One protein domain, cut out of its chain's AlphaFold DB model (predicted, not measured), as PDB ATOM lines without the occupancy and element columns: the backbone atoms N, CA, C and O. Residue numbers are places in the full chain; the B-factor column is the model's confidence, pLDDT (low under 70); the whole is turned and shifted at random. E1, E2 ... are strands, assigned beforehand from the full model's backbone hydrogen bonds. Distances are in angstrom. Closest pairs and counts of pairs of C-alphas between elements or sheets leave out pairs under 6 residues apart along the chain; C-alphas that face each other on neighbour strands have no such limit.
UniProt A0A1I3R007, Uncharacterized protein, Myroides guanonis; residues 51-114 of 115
ATOM      1  N   MET A  51       5.520 219.987  38.469       91.75
ATOM      2  CA  MET A  51       5.820 221.400  38.683       91.75
ATOM      3  C   MET A  51       6.323 221.616  40.111       91.75
ATOM      4  O   MET A  51       5.961 220.875  41.026       91.75
ATOM      5  N   GLY A  52       7.157 222.631  40.306       91.88
ATOM      6  CA  GLY A  52       7.710 222.949  41.614       91.88
ATOM      7  C   GLY A  52       8.462 224.270  41.639       91.88
ATOM      8  O   GLY A  52       8.422 225.055  40.687       91.88
ATOM      9  N   TYR A  53       9.188 224.478  42.733       94.00
ATOM     10  CA  TYR A  53      10.050 225.633  42.934       94.00
ATOM     11  C   TYR A  53      11.443 225.179  43.343       94.00
ATOM     12  O   TYR A  53      11.629 224.098  43.901       94.00
ATOM     13  N   GLY A  54      12.432 226.017  43.071       95.38
ATOM     14  CA  GLY A  54      13.792 225.770  43.520       95.38
ATOM     15  C   GLY A  54      14.761 226.802  42.997       95.38
ATOM     16  O   GLY A  54      14.365 227.929  42.706       95.38
ATOM     17  N   TYR A  55      16.027 226.430  42.905       95.69
ATOM     18  CA  TYR A  55      17.118 227.351  42.610       95.69
ATOM     19  C   TYR A  55      18.158 226.694  41.704       95.69
ATOM     20  O   TYR A  55      18.096 225.491  41.440       95.69
ATOM     21  N   LYS A  56      19.100 227.495  41.202       96.44
ATOM     22  CA  LYS A  56      20.273 226.986  40.488       96.44
ATOM     23  C   LYS A  56      21.451 226.873  41.442       96.44
ATOM     24  O   LYS A  56      21.769 227.850  42.117       96.44
ATOM     25  N   ASP A  57      22.086 225.707  41.485       94.31
ATOM     26  CA  ASP A  57      23.339 225.524  42.217       94.31
ATOM     27  C   ASP A  57      24.511 226.255  41.526       94.31
ATOM     28  O   ASP A  57      24.368 226.833  40.443       94.31
ATOM     29  N   GLY A  58      25.699 226.218  42.135       91.75
ATOM     30  CA  GLY A  58      26.906 226.839  41.571       91.75
ATOM     31  C   GLY A  58      27.381 226.234  40.241       91.75
ATOM     32  O   GLY A  58      28.200 226.843  39.559       91.75
ATOM     33  N   SER A  59      26.860 225.067  39.854       95.06
ATOM     34  CA  SER A  59      27.115 224.421  38.558       95.06
ATOM     35  C   SER A  59      26.023 224.727  37.523       95.06
ATOM     36  O   SER A  59      26.114 224.286  36.379       95.06
ATOM     37  N   GLY A  60      24.990 225.488  37.902       93.62
ATOM     38  CA  GLY A  60      23.857 225.844  37.052       93.62
ATOM     39  C   GLY A  60      22.741 224.797  36.999       93.62
ATOM     40  O   GLY A  60      21.786 224.993  36.240       93.62
ATOM     41  N   ASN A  61      22.817 223.720  37.787       95.62
ATOM     42  CA  ASN A  61      21.774 222.696  37.835       95.62
ATOM     43  C   ASN A  61      20.575 223.180  38.641       95.62
ATOM     44  O   ASN A  61      20.717 223.851  39.659       95.62
ATOM     45  N   CYS A  62      19.382 222.778  38.215       96.25
ATOM     46  CA  CYS A  62      18.146 223.104  38.910       96.25
ATOM     47  C   CYS A  62      17.900 222.130  40.055       96.25
ATOM     48  O   CYS A  62      17.657 220.941  39.841       96.25
ATOM     49  N   VAL A  63      17.939 222.659  41.272       95.81
ATOM     50  CA  VAL A  63      17.748 221.908  42.507       95.81
ATOM     51  C   VAL A  63      16.374 222.235  43.065       95.81
ATOM     52  O   VAL A  63      16.060 223.393  43.343       95.81
ATOM     53  N   PHE A  64      15.542 221.204  43.206       94.81
ATOM     54  CA  PHE A  64      14.215 221.333  43.794       94.81
ATOM     55  C   PHE A  64      14.309 221.773  45.249       94.81
ATOM     56  O   PHE A  64      15.085 221.224  46.030       94.81
ATOM     57  N   HIS A  65      13.481 222.744  45.608       92.75
ATOM     58  CA  HIS A  65      13.358 223.234  46.964       92.75
ATOM     59  C   HIS A  65      11.954 222.928  47.478       92.75
ATOM     60  O   HIS A  65      10.961 223.411  46.941       92.75
ATOM     61  N   SER A  66      11.870 222.101  48.520       86.25
ATOM     62  CA  SER A  66      10.597 221.591  49.035       86.25
ATOM     63  C   SER A  66       9.835 222.578  49.917       86.25
ATOM     64  O   SER A  66       8.672 222.317  50.223       86.25
ATOM     65  N   ALA A  67      10.460 223.668  50.376       81.75
ATOM     66  CA  ALA A  67       9.748 224.650  51.183       81.75
ATOM     67  C   ALA A  67       8.813 225.507  50.326       81.75
ATOM     68  O   ALA A  67       8.979 225.659  49.113       81.75
ATOM     69  N   VAL A  68       7.818 226.081  50.996       78.50
ATOM     70  CA  VAL A  68       6.888 227.024  50.378       78.50
ATOM     71  C   VAL A  68       7.689 228.228  49.869       78.50
ATOM     72  O   VAL A  68       8.513 228.755  50.622       78.50
ATOM     73  N   PRO A  69       7.481 228.677  48.617       77.75
ATOM     74  CA  PRO A  69       8.147 229.874  48.126       77.75
ATOM     75  C   PRO A  69       7.787 231.091  48.998       77.75
ATOM     76  O   PRO A  69       6.706 231.114  49.597       77.75
ATOM     77  N   PRO A  70       8.655 232.116  49.069       78.50
ATOM     78  CA  PRO A  70       8.374 233.327  49.821       78.50
ATOM     79  C   PRO A  70       7.030 233.933  49.408       78.50
ATOM     80  O   PRO A  70       6.623 233.868  48.243       78.50
ATOM     81  N   GLN A  71       6.321 234.514  50.376       81.12
ATOM     82  CA  GLN A  71       5.010 235.103  50.119       81.12
ATOM     83  C   GLN A  71       5.105 236.183  49.033       81.12
ATOM     84  O   GLN A  71       6.082 236.926  48.957       81.12
ATOM     85  N   ASN A  72       4.069 236.267  48.195       86.88
ATOM     86  CA  ASN A  72       3.973 237.200  47.069       86.88
ATOM     87  C   ASN A  72       5.015 236.983  45.955       86.88
ATOM     88  O   ASN A  72       5.230 237.877  45.141       86.88
ATOM     89  N   CYS A  73       5.632 235.805  45.871       91.31
ATOM     90  CA  CYS A  73       6.491 235.433  44.752       91.31
ATOM     91  C   CYS A  73       5.714 234.656  43.688       91.31
ATOM     92  O   CYS A  73       5.124 233.617  43.972       91.31
ATOM     93  N   SER A  74       5.729 235.146  42.448       91.75
ATOM     94  CA  SER A  74       5.049 234.509  41.315       91.75
ATOM     95  C   SER A  74       5.783 234.781  40.005       91.75
ATOM     96  O   SER A  74       6.472 235.792  39.872       91.75
ATOM     97  N   ILE A  75       5.601 233.898  39.020       92.56
ATOM     98  CA  ILE A  75       6.051 234.125  37.635       92.56
ATOM     99  C   ILE A  75       5.275 235.250  36.937       92.56
ATOM    100  O   ILE A  75       5.730 235.763  35.923       92.56
ATOM    101  N   MET A  76       4.103 235.617  37.465       93.31
ATOM    102  CA  MET A  76       3.236 236.653  36.892       93.31
ATOM    103  C   MET A  76       3.606 238.066  37.351       93.31
ATOM    104  O   MET A  76       3.066 239.045  36.843       93.31
ATOM    105  N   ASN A  77       4.488 238.173  38.341       93.00
ATOM    106  CA  ASN A  77       4.906 239.450  38.884       93.00
ATOM    107  C   ASN A  77       6.087 240.025  38.092       93.00
ATOM    108  O   ASN A  77       6.863 239.290  37.486       93.00
ATOM    109  N   ASN A  78       6.267 241.346  38.166       93.88
ATOM    110  CA  ASN A  78       7.252 242.069  37.356       93.88
ATOM    111  C   ASN A  78       8.320 242.821  38.168       93.88
ATOM    112  O   ASN A  78       9.149 243.503  37.572       93.88
ATOM    113  N   GLY A  79       8.321 242.707  39.500       94.06
ATOM    114  CA  GLY A  79       9.311 243.344  40.366       94.06
ATOM    115  C   GLY A  79      10.620 242.560  40.472       94.06
ATOM    116  O   GLY A  79      11.016 241.805  39.569       94.06
ATOM    117  N   ASP A  80      11.293 242.743  41.607       96.19
ATOM    118  CA  ASP A  80      12.575 242.102  41.902       96.19
ATOM    119  C   ASP A  80      12.465 240.580  41.960       96.19
ATOM    120  O   ASP A  80      11.430 240.014  42.323       96.19
ATOM    121  N   ILE A  81      13.565 239.904  41.623       95.56
ATOM    122  CA  ILE A  81      13.644 238.446  41.695       95.56
ATOM    123  C   ILE A  81      13.562 238.012  43.159       95.56
ATOM    124  O   ILE A  81      14.257 238.537  44.030       95.56
ATOM    125  N   CYS A  82      12.707 237.031  43.426       94.38
ATOM    126  CA  CYS A  82      12.634 236.401  44.728       94.38
ATOM    127  C   CYS A  82      13.868 235.543  44.973       94.38
ATOM    128  O   CYS A  82      14.295 234.782  44.103       94.38
ATOM    129  N   THR A  83      14.412 235.649  46.175       94.81
ATOM    130  CA  THR A  83      15.569 234.879  46.614       94.81
ATOM    131  C   THR A  83      15.205 233.992  47.793       94.81
ATOM    132  O   THR A  83      14.245 234.257  48.520       94.81
ATOM    133  N   ILE A  84      15.988 232.936  47.968       92.12
ATOM    134  CA  ILE A  84      15.979 232.086  49.150       92.12
ATOM    135  C   ILE A  84      17.383 232.015  49.732       92.12
ATOM    136  O   ILE A  84      18.357 232.025  48.985       92.12
ATOM    137  N   GLU A  85      17.482 231.960  51.053       92.19
ATOM    138  CA  GLU A  85      18.748 231.799  51.755       92.19
ATOM    139  C   GLU A  85      18.990 230.319  52.058       92.19
ATOM    140  O   GLU A  85      18.153 229.659  52.677       92.19
ATOM    141  N   ILE A  86      20.117 229.794  51.581       90.12
ATOM    142  CA  ILE A  86      20.578 228.426  51.834       90.12
ATOM    143  C   ILE A  86      22.053 228.532  52.193       90.12
ATOM    144  O   ILE A  86      22.825 229.079  51.410       90.12
ATOM    145  N   ASP A  87      22.422 228.044  53.377       92.12
ATOM    146  CA  ASP A  87      23.794 228.106  53.893       92.12
ATOM    147  C   ASP A  87      24.396 229.526  53.817       92.12
ATOM    148  O   ASP A  87      25.506 229.717  53.330       92.12
ATOM    149  N   GLU A  88      23.626 230.534  54.256       93.19
ATOM    150  CA  GLU A  88      23.988 231.969  54.247       93.19
ATOM    151  C   GLU A  88      24.190 232.582  52.843       93.19
ATOM    152  O   GLU A  88      24.654 233.716  52.698       93.19
ATOM    153  N   ILE A  89      23.811 231.863  51.782       94.00
ATOM    154  CA  ILE A  89      23.901 232.330  50.396       94.00
ATOM    155  C   ILE A  89      22.497 232.564  49.836       94.00
ATOM    156  O   ILE A  89      21.612 231.710  49.910       94.00
ATOM    157  N   LEU A  90      22.299 233.735  49.227       93.56
ATOM    158  CA  LEU A  90      21.056 234.087  48.549       93.56
ATOM    159  C   LEU A  90      21.032 233.524  47.128       93.56
ATOM    160  O   LEU A  90      21.779 233.962  46.253       93.56
ATOM    161  N   TYR A  91      20.104 232.607  46.881       95.38
ATOM    162  CA  TYR A  91      19.864 232.019  45.573       95.38
ATOM    163  C   TYR A  91      18.593 232.579  44.930       95.38
ATOM    164  O   TYR A  91      17.550 232.628  45.584       95.38
ATOM    165  N   PRO A  92      18.622 232.952  43.639       95.56
ATOM    166  CA  PRO A  92      17.415 233.297  42.901       95.56
ATOM    167  C   PRO A  92      16.483 232.090  42.785       95.56
ATOM    168  O   PRO A  92      16.912 230.988  42.427       95.56
ATOM    169  N   MET A  93      15.198 232.307  43.045       95.62
ATOM    170  CA  MET A  93      14.186 231.267  42.937       95.62
ATOM    171  C   MET A  93      13.591 231.194  41.539       95.62
ATOM    172  O   MET A  93      13.307 232.209  40.903       95.62
ATOM    173  N   TYR A  94      13.322 229.971  41.102       96.25
ATOM    174  CA  TYR A  94      12.739 229.655  39.809       96.25
ATOM    175  C   TYR A  94      11.508 228.774  39.968       96.25
ATOM    176  O   TYR A  94      11.469 227.855  40.790       96.25
ATOM    177  N   PHE A  95      10.528 229.026  39.110       94.12
ATOM    178  CA  PHE A  95       9.540 228.030  38.742       94.12
ATOM    179  C   PHE A  95      10.222 226.933  37.918       94.12
ATOM    180  O   PHE A  95      10.985 227.228  36.990       94.12
ATOM    181  N   MET A  96       9.960 225.675  38.260       95.19
ATOM    182  CA  MET A  96      10.600 224.529  37.627       95.19
ATOM    183  C   MET A  96       9.613 223.455  37.204       95.19
ATOM    184  O   MET A  96       8.555 223.275  37.811       95.19
ATOM    185  N   THR A  97      10.005 222.717  36.173       94.56
ATOM    186  CA  THR A  97       9.242 221.593  35.642       94.56
ATOM    187  C   THR A  97      10.130 220.379  35.417       94.56
ATOM    188  O   THR A  97      11.344 220.497  35.239       94.56
ATOM    189  N   ARG A  98       9.527 219.193  35.418       93.06
ATOM    190  CA  ARG A  98      10.133 217.976  34.872       93.06
ATOM    191  C   ARG A  98       9.048 217.100  34.242       93.06
ATOM    192  O   ARG A  98       7.952 217.014  34.796       93.06
ATOM    193  N   PRO A  99       9.324 216.440  33.111       89.69
ATOM    194  CA  PRO A  99       8.324 215.628  32.416       89.69
ATOM    195  C   PRO A  99       8.016 214.301  33.131       89.69
ATOM    196  O   PRO A  99       6.965 213.717  32.910       89.69
ATOM    197  N   SER A 100       8.918 213.815  33.991       87.56
ATOM    198  CA  SER A 100       8.726 212.589  34.775       87.56
ATOM    199  C   SER A 100       9.516 212.633  36.086       87.56
ATOM    200  O   SER A 100      10.387 213.486  36.264       87.56
ATOM    201  N   THR A 101       9.258 211.699  37.006       86.50
ATOM    202  CA  THR A 101       9.983 211.595  38.288       86.50
ATOM    203  C   THR A 101      11.466 211.254  38.133       86.50
ATOM    204  O   THR A 101      12.254 211.615  39.007       86.50
ATOM    205  N   SER A 102      11.846 210.603  37.031       87.81
ATOM    206  CA  SER A 102      13.230 210.254  36.688       87.81
ATOM    207  C   SER A 102      13.974 211.342  35.914       87.81
ATOM    208  O   SER A 102      15.191 211.267  35.770       87.81
ATOM    209  N   SER A 103      13.267 212.341  35.385       90.50
ATOM    210  CA  SER A 103      13.884 213.424  34.622       90.50
ATOM    211  C   SER A 103      14.480 214.491  35.549       90.50
ATOM    212  O   SER A 103      13.917 214.755  36.619       90.50
ATOM    213  N   PRO A 104      15.588 215.140  35.144       92.31
ATOM    214  CA  PRO A 104      16.122 216.276  35.882       92.31
ATOM    215  C   PRO A 104      15.120 217.435  35.884       92.31
ATOM    216  O   PRO A 104      14.308 217.579  34.967       92.31
ATOM    217  N   TRP A 105      15.191 218.273  36.916       95.38
ATOM    218  CA  TRP A 105      14.426 219.513  36.961       95.38
ATOM    219  C   TRP A 105      14.965 220.524  35.952       95.38
ATOM    220  O   TRP A 105      16.170 220.637  35.738       95.38
ATOM    221  N   ILE A 106      14.053 221.293  35.370       95.69
ATOM    222  CA  ILE A 106      14.343 222.370  34.431       95.69
ATOM    223  C   ILE A 106      13.824 223.665  35.049       95.69
ATOM    224  O   ILE A 106      12.638 223.784  35.346       95.69
ATOM    225  N   CYS A 107      14.702 224.645  35.249       96.06
ATOM    226  CA  CYS A 107      14.319 225.982  35.692       96.06
ATOM    227  C   CYS A 107      13.772 226.742  34.490       96.06
ATOM    228  O   CYS A 107      14.496 226.946  33.515       96.06
ATOM    229  N   VAL A 108      12.521 227.179  34.574       94.75
ATOM    230  CA  VAL A 108      11.819 227.796  33.447       94.75
ATOM    231  C   VAL A 108      11.899 229.317  33.540       94.75
ATOM    232  O   VAL A 108      12.476 229.964  32.671       94.75
ATOM    233  N   LEU A 109      11.362 229.894  34.618       95.44
ATOM    234  CA  LEU A 109      11.286 231.344  34.819       95.44
ATOM    235  C   LEU A 109      11.594 231.711  36.272       95.44
ATOM    236  O   LEU A 109      11.221 230.955  37.172       95.44
ATOM    237  N   PRO A 110      12.259 232.853  36.525       95.56
ATOM    238  CA  PRO A 110      12.461 233.332  37.884       95.56
ATOM    239  C   PRO A 110      11.122 233.741  38.509       95.56
ATOM    240  O   PRO A 110      10.263 234.317  37.839       95.56
ATOM    241  N   LEU A 111      10.963 233.483  39.804       94.81
ATOM    242  CA  LEU A 111       9.864 234.048  40.581       94.81
ATOM    243  C   LEU A 111      10.179 235.504  40.919       94.81
ATOM    244  O   LEU A 111      11.318 235.830  41.257       94.81
ATOM    245  N   ARG A 112       9.173 236.373  40.865       95.88
ATOM    246  CA  ARG A 112       9.329 237.807  41.131       95.88
ATOM    247  C   ARG A 112       8.348 238.297  42.186       95.88
ATOM    248  O   ARG A 112       7.271 237.721  42.370       95.88
ATOM    249  N   LYS A 113       8.724 239.374  42.867       94.62
ATOM    250  CA  LYS A 113       7.871 240.138  43.783       94.62
ATOM    251  C   LYS A 113       6.931 241.052  42.990       94.62
ATOM    252  O   LYS A 113       7.274 241.410  41.858       94.62
ATOM    253  N   PRO A 114       5.764 241.434  43.535       94.06
ATOM    254  CA  PRO A 114       4.953 242.497  42.947       94.06
ATOM    255  C   PRO A 114       5.776 243.788  42.800       94.06
ATOM    256  O   PRO A 114       6.732 243.996  43.551       94.06
TER     257      PRO A 114
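Overview. This is residues 51 to 114 of the 115 residues of an uncharacterized protein of Myroides guanonis (UniProt A0A1I3R007). A small, strongly twisted sheet of five strands is built round one long bent strand, E4: the first part of E4 pairs with E3 as a hairpin, and after that E4 runs between E1 and E5, with E2 beyond E1. The edge strands E2 and E5 come near each other at Cys 62 and Cys 107, and a long link without named elements, residues 65 to 82, loops round from E2 to E3. The 64 printed residues hold no named helix and five named strands in the order E1, E2, E3, E4, E5, with 28 residues in named strands, under half. The sheet is branched, its neighbour pairs are antiparallel, and the class is all strand. The whole is compact, with a radius of gyration of the C-alphas of 11.3 A, and spans 33 by 27 by 19 A.

Arrangement. E1, residues 51 to 56, and E2, residues 62 to 64, form an antiparallel hairpin, with N 63 and O 55 within hydrogen-bond range at 2.8 A. On the other side of E1 is its antiparallel neighbour E4, residues 89 to 98, where N 94 and O 54 are 2.8 A apart and N 52 and O 96 are 2.9 A apart. E3, residues 83 to 86, makes a hairpin with E4, with N 91 and O 84 at 2.8 A. E5, residues 106 to 110, makes another hairpin with E4, with N 95 and O 109 at 2.8 A. E3, E4 and E5 are a meander, each strand the antiparallel neighbour of the one before. The pairing of E4 is staggered: residues 89 to 92 pair with E3, 93 to 97 with E1 and 94 to 97 with E5. E3 and E5 lie on one side of E4 and E1 on the other side, yet E3 and E5 are apart. The closest C-alphas of E2 and E5, those of Cys 62 and Cys 107, are 5.8 A apart.

Along the chain. E1 begins at C-alpha 51, (5.820, 221.400, 38.683), and is 15.6 A long. E2 measures 6.5 A and E3 9.7 A from first to last C-alpha. E4 runs 25.2 A from C-alpha 89 at (23.901, 232.330, 50.396) to C-alpha 98, and bends by 62 degrees at residue 95. E5 is 11.6 A long and ends at C-alpha 110, (12.461, 233.332, 37.884).

Size, cuts and confidence. The two C-alphas farthest apart, those of Ser 102 and Pro 114, are 33.9 A apart. The link from E2 to E3, 18 residues, is long; that from E4 to E5 is short, and the other two are tight. The printed part has no cut. The mean pLDDT of the printed part is 92.3, and no printed residue is under 70.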